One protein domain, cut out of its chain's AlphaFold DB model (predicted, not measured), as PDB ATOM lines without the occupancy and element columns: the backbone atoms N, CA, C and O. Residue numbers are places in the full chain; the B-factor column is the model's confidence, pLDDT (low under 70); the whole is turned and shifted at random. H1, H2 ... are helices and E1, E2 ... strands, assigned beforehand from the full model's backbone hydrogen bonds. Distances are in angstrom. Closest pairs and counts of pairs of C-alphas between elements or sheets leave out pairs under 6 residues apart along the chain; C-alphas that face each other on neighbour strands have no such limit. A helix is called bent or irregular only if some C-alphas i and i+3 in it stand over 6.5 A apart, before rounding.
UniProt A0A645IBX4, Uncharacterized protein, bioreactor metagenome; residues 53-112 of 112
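This is residues 53 to 112 of the 112 residues of an uncharacterized protein of bioreactor metagenome (UniProt A0A645IBX4). A two-stranded hairpin, E1 and E2, makes one end of an elongated shape, and the longer helix H1 leads away from it toward the other end. After H1 the chain turns through the short helix H2, and its last residues, 108 to 112, fold back toward the hairpin. The printed part has 60 residues with two named strands and two named helices, in the order E1, E2, H1, H2; the class is mixed, helices and strands, with 27 residues, under half, in named elements. The sheet has the order E1 - E2 and is antiparallel. The whole is only just compact, close to loose, with a radius of gyration of the C-alphas of 12.0 A and spans of 36 by 23 by 15 A.

E1, residues 64 to 68, begins at C-alpha 64 (172.940, 210.861, 182.373) and is 12.9 A long. E2, residues 74 to 78, is 12.6 A long. H1, residues 80 to 92, is 19.1 A long and ends at C-alpha 92 (162.090, 227.805, 170.819). H1 is neither bent nor irregular, but only just: C-alphas 81 and 84 are 6.1 A apart. H2, residues 100 to 103, is 5.5 A long and ends at C-alpha 103 (172.538, 225.868, 185.245).

E1 and E2 are a hairpin of antiparallel strands at 147 degrees. N 65 and O 77, 2.9 A apart, and N 75 and O 67, 2.8 A apart, are within hydrogen-bond range. H1 and H2 only just touch, with 3 pairs of C-alphas within 8 A; H1 does so with residues 82 to 85 alone, and the closest C-alphas are those of Val 85 and Tyr 101, 7.0 A. E1 is apart from H1 and H2, and E2 from H2. In H1, 7 of 9 O i to N i+4 pairs are within hydrogen-bond range; H2 is too short for such a pair.

The two C-alphas farthest apart are those of Asp 71 and Asp 93, 36.4 A. The printed part has no cut and ends at Tyr 112, the chain's last residue. The links E1 to E2 and E2 to H1 are tight, and H1 to H2 is short. The mean pLDDT of the printed part is 89.7, and no printed residue is under 70.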
ATOM      1  N   GLN A  53     172.658 221.308 165.884       89.69
ATOM      2  CA  GLN A  53     172.737 219.930 166.363       89.69
ATOM      3  C   GLN A  53     172.655 219.938 167.884       89.69
ATOM      4  O   GLN A  53     173.325 220.737 168.529       89.69
ATOM      5  N   GLY A  54     171.838 219.046 168.431       89.94
ATOM      6  CA  GLY A  54     171.717 218.800 169.861       89.94
ATOM      7  C   GLY A  54     171.763 217.297 170.116       89.94
ATOM      8  O   GLY A  54     171.284 216.517 169.289       89.94
ATOM      9  N   GLN A  55     172.364 216.888 171.231       90.75
ATOM     10  CA  GLN A  55     172.446 215.489 171.639       90.75
ATOM     11  C   GLN A  55     171.497 215.239 172.808       90.75
ATOM     12  O   GLN A  55     171.500 215.980 173.787       90.75
ATOM     13  N   PHE A  56     170.703 214.176 172.700       91.38
ATOM     14  CA  PHE A  56     169.838 213.712 173.776       91.38
ATOM     15  C   PHE A  56     169.997 212.190 173.958       91.38
ATOM     16  O   PHE A  56     169.995 211.475 172.952       91.38
ATOM     17  N   PRO A  57     170.112 211.673 175.195       90.88
ATOM     18  CA  PRO A  57     170.193 212.429 176.446       90.88
ATOM     19  C   PRO A  57     171.460 213.288 176.524       90.88
ATOM     20  O   PRO A  57     172.399 213.088 175.754       90.88
ATOM     21  N   ILE A  58     171.445 214.288 177.402       90.62
ATOM     22  CA  ILE A  58     172.566 215.214 177.574       90.62
ATOM     23  C   ILE A  58     173.701 214.428 178.229       90.62
ATOM     24  O   ILE A  58     173.574 213.984 179.367       90.62
ATOM     25  N   ILE A  59     174.770 214.181 177.467       85.06
ATOM     26  CA  ILE A  59     175.922 213.397 177.925       85.06
ATOM     27  C   ILE A  59     176.904 214.330 178.631       85.06
ATOM     28  O   ILE A  59     177.971 214.663 178.118       85.06
ATOM     29  N   ASP A  60     176.501 214.767 179.810       80.31
ATOM     30  CA  ASP A  60     177.391 215.232 180.859       80.31
ATOM     31  C   ASP A  60     177.230 214.258 182.032       80.31
ATOM     32  O   ASP A  60     176.174 213.646 182.195       80.31
ATOM     33  N   ASP A  61     178.268 214.033 182.835       79.06
ATOM     34  CA  ASP A  61     178.265 213.023 183.914       79.06
ATOM     35  C   ASP A  61     177.207 213.275 185.024       79.06
ATOM     36  O   ASP A  61     177.222 212.638 186.082       79.06
ATOM     37  N   VAL A  62     176.301 214.234 184.809       84.25
ATOM     38  CA  VAL A  62     175.290 214.724 185.737       84.25
ATOM     39  C   VAL A  62     173.876 214.356 185.267       84.25
ATOM     40  O   VAL A  62     173.125 213.746 186.032       84.25
ATOM     41  N   ASN A  63     173.508 214.684 184.025       84.75
ATOM     42  CA  ASN A  63     172.170 214.476 183.462       84.75
ATOM     43  C   ASN A  63     171.975 213.081 182.845       84.75
ATOM     44  O   ASN A  63     170.860 212.741 182.429       84.75
ATOM     45  N   VAL A  64     173.023 212.254 182.813       89.44
ATOM     46  CA  VAL A  64     172.940 210.861 182.373       89.44
ATOM     47  C   VAL A  64     173.767 209.930 183.260       89.44
ATOM     48  O   VAL A  64     174.860 210.265 183.710       89.44
ATOM     49  N   LYS A  65     173.269 208.711 183.483       88.56
ATOM     50  CA  LYS A  65     174.047 207.602 184.048       88.56
ATOM     51  C   LYS A  65     173.824 206.324 183.257       88.56
ATOM     52  O   LYS A  65     172.702 206.000 182.879       88.56
ATOM     53  N   GLY A  66     174.898 205.574 183.031       87.25
ATOM     54  CA  GLY A  66     174.801 204.217 182.503       87.25
ATOM     55  C   GLY A  66     174.310 203.250 183.581       87.25
ATOM     56  O   GLY A  66     174.797 203.292 184.713       87.25
ATOM     57  N   GLY A  67     173.373 202.369 183.243       86.06
ATOM     58  CA  GLY A  67     172.847 201.374 184.177       86.06
ATOM     59  C   GLY A  67     171.993 200.311 183.497       86.06
ATOM     60  O   GLY A  67     171.638 200.438 182.330       86.06
ATOM     61  N   THR A  68     171.665 199.245 184.222       86.31
ATOM     62  CA  THR A  68     170.729 198.224 183.733       86.31
ATOM     63  C   THR A  68     169.302 198.645 184.062       86.31
ATOM     64  O   THR A  68     169.012 198.917 185.225       86.31
ATOM     65  N   TYR A  69     168.408 198.664 183.071       83.50
ATOM     66  CA  TYR A  69     166.987 198.961 183.284       83.50
ATOM     67  C   TYR A  69     166.130 197.718 183.063       83.50
ATOM     68  O   TYR A  69     165.900 197.315 181.921       83.50
ATOM     69  N   LYS A  70     165.627 197.126 184.156       83.94
ATOM     70  CA  LYS A  70     164.770 195.924 184.135       83.94
ATOM     71  C   LYS A  70     165.348 194.858 183.180       83.94
ATOM     72  O   LYS A  70     166.541 194.568 183.237       83.94
ATOM     73  N   ASP A  71     164.527 194.340 182.268       87.38
ATOM     74  CA  ASP A  71     164.910 193.341 181.263       87.38
ATOM     75  C   ASP A  71     165.436 193.961 179.950       87.38
ATOM     76  O   ASP A  71     165.724 193.239 178.998       87.38
ATOM     77  N   ALA A  72     165.568 195.293 179.866       87.06
ATOM     78  CA  ALA A  72     166.033 195.993 178.661       87.06
ATOM     79  C   ALA A  72     167.566 195.984 178.501       87.06
ATOM     80  O   ALA A  72     168.083 196.404 177.465       87.06
ATOM     81  N   GLY A  73     168.299 195.502 179.509       88.50
ATOM     82  CA  GLY A  73     169.760 195.486 179.512       88.50
ATOM     83  C   GLY A  73     170.362 196.849 179.857       88.50
ATOM     84  O   GLY A  73     169.775 197.626 180.612       88.50
ATOM     85  N   TRP A  74     171.569 197.109 179.352       90.69
ATOM     86  CA  TRP A  74     172.297 198.347 179.625       90.69
ATOM     87  C   TRP A  74     171.705 199.514 178.835       90.69
ATOM     88  O   TRP A  74     171.591 199.454 177.608       90.69
ATOM     89  N   VAL A  75     171.358 200.586 179.539       90.19
ATOM     90  CA  VAL A  75     170.753 201.794 178.986       90.19
ATOM     91  C   VAL A  75     171.395 203.048 179.571       90.19
ATOM     92  O   VAL A  75     172.033 203.030 180.627       90.19
ATOM     93  N   TRP A  76     171.154 204.166 178.895       89.50
ATOM     94  CA  TRP A  76     171.355 205.493 179.457       89.50
ATOM     95  C   TRP A  76     170.108 205.910 180.236       89.50
ATOM     96  O   TRP A  76     169.062 206.190 179.649       89.50
ATOM     97  N   LEU A  77     170.222 205.950 181.561       89.19
ATOM     98  CA  LEU A  77     169.227 206.547 182.443       89.19
ATOM     99  C   LEU A  77     169.444 208.056 182.399       89.19
ATOM    100  O   LEU A  77     170.493 208.545 182.818       89.19
ATOM    101  N   TYR A  78     168.483 208.776 181.838       91.06
ATOM    102  CA  TYR A  78     168.571 210.217 181.662       91.06
ATOM    103  C   TYR A  78     167.678 210.948 182.657       91.06
ATOM    104  O   TYR A  78     166.714 210.391 183.187       91.06
ATOM    105  N   ASP A  79     168.007 212.211 182.879       92.62
ATOM    106  CA  ASP A  79     167.220 213.127 183.686       92.62
ATOM    107  C   ASP A  79     165.865 213.428 183.029       92.62
ATOM    108  O   ASP A  79     165.803 214.082 181.985       92.62
ATOM    109  N   VAL A  80     164.761 212.988 183.629       92.25
ATOM    110  CA  VAL A  80     163.417 213.153 183.045       92.25
ATOM    111  C   VAL A  80     163.027 214.621 182.878       92.25
ATOM    112  O   VAL A  80     162.295 214.967 181.947       92.25
ATOM    113  N   ASN A  81     163.569 215.506 183.716       93.50
ATOM    114  CA  ASN A  81     163.304 216.939 183.659       93.50
ATOM    115  C   ASN A  81     164.075 217.625 182.512       93.50
ATOM    116  O   ASN A  81     163.613 218.641 181.975       93.50
ATOM    117  N   SER A  82     165.160 217.010 182.019       93.31
ATOM    118  CA  SER A  82     165.921 217.476 180.845       93.31
ATOM    119  C   SER A  82     165.140 217.397 179.523       93.31
ATOM    120  O   SER A  82     165.529 218.006 178.528       93.31
ATOM    121  N   VAL A  83     163.971 216.737 179.496       94.06
ATOM    122  CA  VAL A  83     163.042 216.776 178.347       94.06
ATOM    123  C   VAL A  83     162.612 218.213 178.020       94.06
ATOM    124  O   VAL A  83     162.318 218.525 176.864       94.06
ATOM    125  N   SER A  84     162.590 219.106 179.016       94.25
ATOM    126  CA  SER A  84     162.350 220.540 178.808       94.25
ATOM    127  C   SER A  84     163.400 221.182 177.888       94.25
ATOM    128  O   SER A  84     163.030 221.923 176.979       94.25
ATOM    129  N   VAL A  85     164.673 220.798 178.027       94.88
ATOM    130  CA  VAL A  85     165.788 221.262 177.187       94.88
ATOM    131  C   VAL A  85     165.598 220.828 175.735       94.88
ATOM    132  O   VAL A  85     165.738 221.640 174.822       94.88
ATOM    133  N   LEU A  86     165.200 219.569 175.504       95.56
ATOM    134  CA  LEU A  86     164.906 219.067 174.157       95.56
ATOM    135  C   LEU A  86     163.729 219.817 173.510       95.56
ATOM    136  O   LEU A  86     163.778 220.149 172.326       95.56
ATOM    137  N   LYS A  87     162.675 220.107 174.281       95.81
ATOM    138  CA  LYS A  87     161.526 220.886 173.793       95.81
ATOM    139  C   LYS A  87     161.929 222.308 173.419       95.81
ATOM    140  O   LYS A  87     161.519 222.790 172.368       95.81
ATOM    141  N   ASP A  88     162.732 222.967 174.243       96.62
ATOM    142  CA  ASP A  88     163.201 224.325 173.971       96.62
ATOM    143  C   ASP A  88     164.112 224.378 172.737       96.62
ATOM    144  O   ASP A  88     163.979 225.290 171.921       96.62
ATOM    145  N   PHE A  89     164.948 223.356 172.536       95.94
ATOM    146  CA  PHE A  89     165.747 223.211 171.320       95.94
ATOM    147  C   PHE A  89     164.880 223.084 170.060       95.94
ATOM    148  O   PHE A  89     165.111 223.786 169.079       95.94
ATOM    149  N   ILE A  90     163.849 222.229 170.084       94.75
ATOM    150  CA  ILE A  90     162.991 221.973 168.913       94.75
ATOM    151  C   ILE A  90     162.041 223.144 168.625       94.75
ATOM    152  O   ILE A  90     161.829 223.489 167.464       94.75
ATOM    153  N   PHE A  91     161.433 223.734 169.659       96.19
ATOM    154  CA  PHE A  91     160.300 224.653 169.491       96.19
ATOM    155  C   PHE A  91     160.628 226.124 169.742       96.19
ATOM    156  O   PHE A  91     159.877 226.986 169.288       96.19
ATOM    157  N   LYS A  92     161.705 226.427 170.473       95.56
ATOM    158  CA  LYS A  92     162.090 227.805 170.819       95.56
ATOM    159  C   LYS A  92     163.434 228.226 170.229       95.56
ATOM    160  O   LYS A  92     163.850 229.356 170.459       95.56
ATOM    161  N   ASP A  93     164.092 227.343 169.478       92.56
ATOM    162  CA  ASP A  93     165.392 227.590 168.845       92.56
ATOM    163  C   ASP A  93     166.519 227.956 169.841       92.56
ATOM    164  O   ASP A  93     167.505 228.613 169.492       92.56
ATOM    165  N   ILE A  94     166.385 227.511 171.096       94.44
ATOM    166  CA  ILE A  94     167.374 227.715 172.161       94.44
ATOM    167  C   ILE A  94     168.417 226.596 172.065       94.44
ATOM    168  O   ILE A  94     168.064 225.419 172.098       94.44
ATOM    169  N   ASP A  95     169.702 226.941 171.935       92.94
ATOM    170  CA  ASP A  95     170.778 225.940 171.944       92.94
ATOM    171  C   ASP A  95     170.759 225.176 173.279       92.94
ATOM    172  O   ASP A  95     170.549 225.773 174.336       92.94
ATOM    173  N   MET A  96     170.967 223.856 173.246       92.12
ATOM    174  CA  MET A  96     170.845 223.014 174.440       92.12
ATOM    175  C   MET A  96     171.754 223.513 175.566       92.12
ATOM    176  O   MET A  96     171.307 223.606 176.703       92.12
ATOM    177  N   LYS A  97     172.987 223.917 175.235       89.56
ATOM    178  CA  LYS A  97     173.977 224.441 176.193       89.56
ATOM    179  C   LYS A  97     173.570 225.768 176.854       89.56
ATOM    180  O   LYS A  97     174.083 226.102 177.915       89.56
ATOM    181  N   ASP A  98     172.688 226.527 176.206       93.00
ATOM    182  CA  ASP A  98     172.248 227.849 176.657       93.00
ATOM    183  C   ASP A  98     170.961 227.752 177.497       93.00
ATOM    184  O   ASP A  98     170.464 228.765 177.993       93.00
ATOM    185  N   ASN A  99     170.411 226.544 177.671       94.00
ATOM    186  CA  ASN A  99     169.178 226.336 178.411       94.00
ATOM    187  C   ASN A  99     169.375 226.567 179.919       94.00
ATOM    188  O   ASN A  99     170.260 225.985 180.546       94.00
ATOM    189  N   ASP A 100     168.503 227.384 180.514       93.06
ATOM    190  CA  ASP A 100     168.565 227.739 181.935       93.06
ATOM    191  C   ASP A 100     168.446 226.534 182.872       93.06
ATOM    192  O   ASP A 100     169.008 226.563 183.966       93.06
ATOM    193  N   TYR A 101     167.762 225.467 182.449       92.38
ATOM    194  CA  TYR A 101     167.640 224.236 183.226       92.38
ATOM    195  C   TYR A 101     169.009 223.621 183.562       92.38
ATOM    196  O   TYR A 101     169.206 223.136 184.671       92.38
ATOM    197  N   LEU A 102     169.983 223.711 182.650       89.81
ATOM    198  CA  LEU A 102     171.318 223.121 182.828       89.81
ATOM    199  C   LEU A 102     172.227 223.904 183.781       89.81
ATOM    200  O   LEU A 102     173.347 223.485 184.057       89.81
ATOM    201  N   LYS A 103     171.774 225.056 184.287       89.69
ATOM    202  CA  LYS A 103     172.538 225.868 185.245       89.69
ATOM    203  C   LYS A 103     172.366 225.391 186.689       89.69
ATOM    204  O   LYS A 103     173.127 225.825 187.553       89.69
ATOM    205  N   ASP A 104     171.372 224.543 186.958       88.12
ATOM    206  CA  ASP A 104     171.026 224.076 188.299       88.12
ATOM    207  C   ASP A 104     170.752 222.564 188.323       88.12
ATOM    208  O   ASP A 104     169.715 222.081 187.871       88.12
ATOM    209  N   ASN A 105     171.668 221.825 188.947       86.94
ATOM    210  CA  ASN A 105     171.608 220.367 189.042       86.94
ATOM    211  C   ASN A 105     170.715 219.861 190.190       86.94
ATOM    212  O   ASN A 105     170.581 218.653 190.374       86.94
ATOM    213  N   SER A 106     170.106 220.748 190.987       88.19
ATOM    214  CA  SER A 106     169.309 220.363 192.164       88.19
ATOM    215  C   SER A 106     168.007 219.626 191.831       88.19
ATOM    216  O   SER A 106     167.430 218.978 192.703       88.19
ATOM    217  N   LYS A 107     167.547 219.715 190.578       88.31
ATOM    218  CA  LYS A 107     166.267 219.161 190.101       88.31
ATOM    219  C   LYS A 107     166.416 217.909 189.238       88.31
ATOM    220  O   LYS A 107     165.436 217.470 188.640       88.31
ATOM    221  N   ILE A 108     167.621 217.352 189.158       88.75
ATOM    222  CA  ILE A 108     167.895 216.169 188.345       88.75
ATOM    223  C   ILE A 108     167.165 214.961 188.921       88.75
ATOM    224  O   ILE A 108     167.322 214.625 190.096       88.75
ATOM    225  N   GLU A 109     166.409 214.279 188.066       90.19
ATOM    226  CA  GLU A 109     165.661 213.081 188.432       90.19
ATOM    227  C   GLU A 109     165.904 211.982 187.395       90.19
ATOM    228  O   GLU A 109     165.429 212.040 186.263       90.19
ATOM    229  N   LEU A 110     166.681 210.968 187.777       84.19
ATOM    230  CA  LEU A 110     166.981 209.833 186.906       84.19
ATOM    231  C   LEU A 110     165.878 208.776 187.014       84.19
ATOM    232  O   LEU A 110     165.496 208.371 188.112       84.19
ATOM    233  N   ASN A 111     165.406 208.298 185.865       75.75
ATOM    234  CA  ASN A 111     164.383 207.256 185.786       75.75
ATOM    235  C   ASN A 111     164.997 205.859 185.965       75.75
ATOM    236  O   ASN A 111     165.388 205.245 184.974       75.75
ATOM    237  N   TYR A 112     165.114 205.397 187.211       74.88
ATOM    238  CA  TYR A 112     165.613 204.059 187.566       74.88
ATOM    239  C   TYR A 112     164.585 202.938 187.350       74.88
ATOM    240  O   TYR A 112     163.369 203.156 187.557       74.88
TER     241      TYR A 112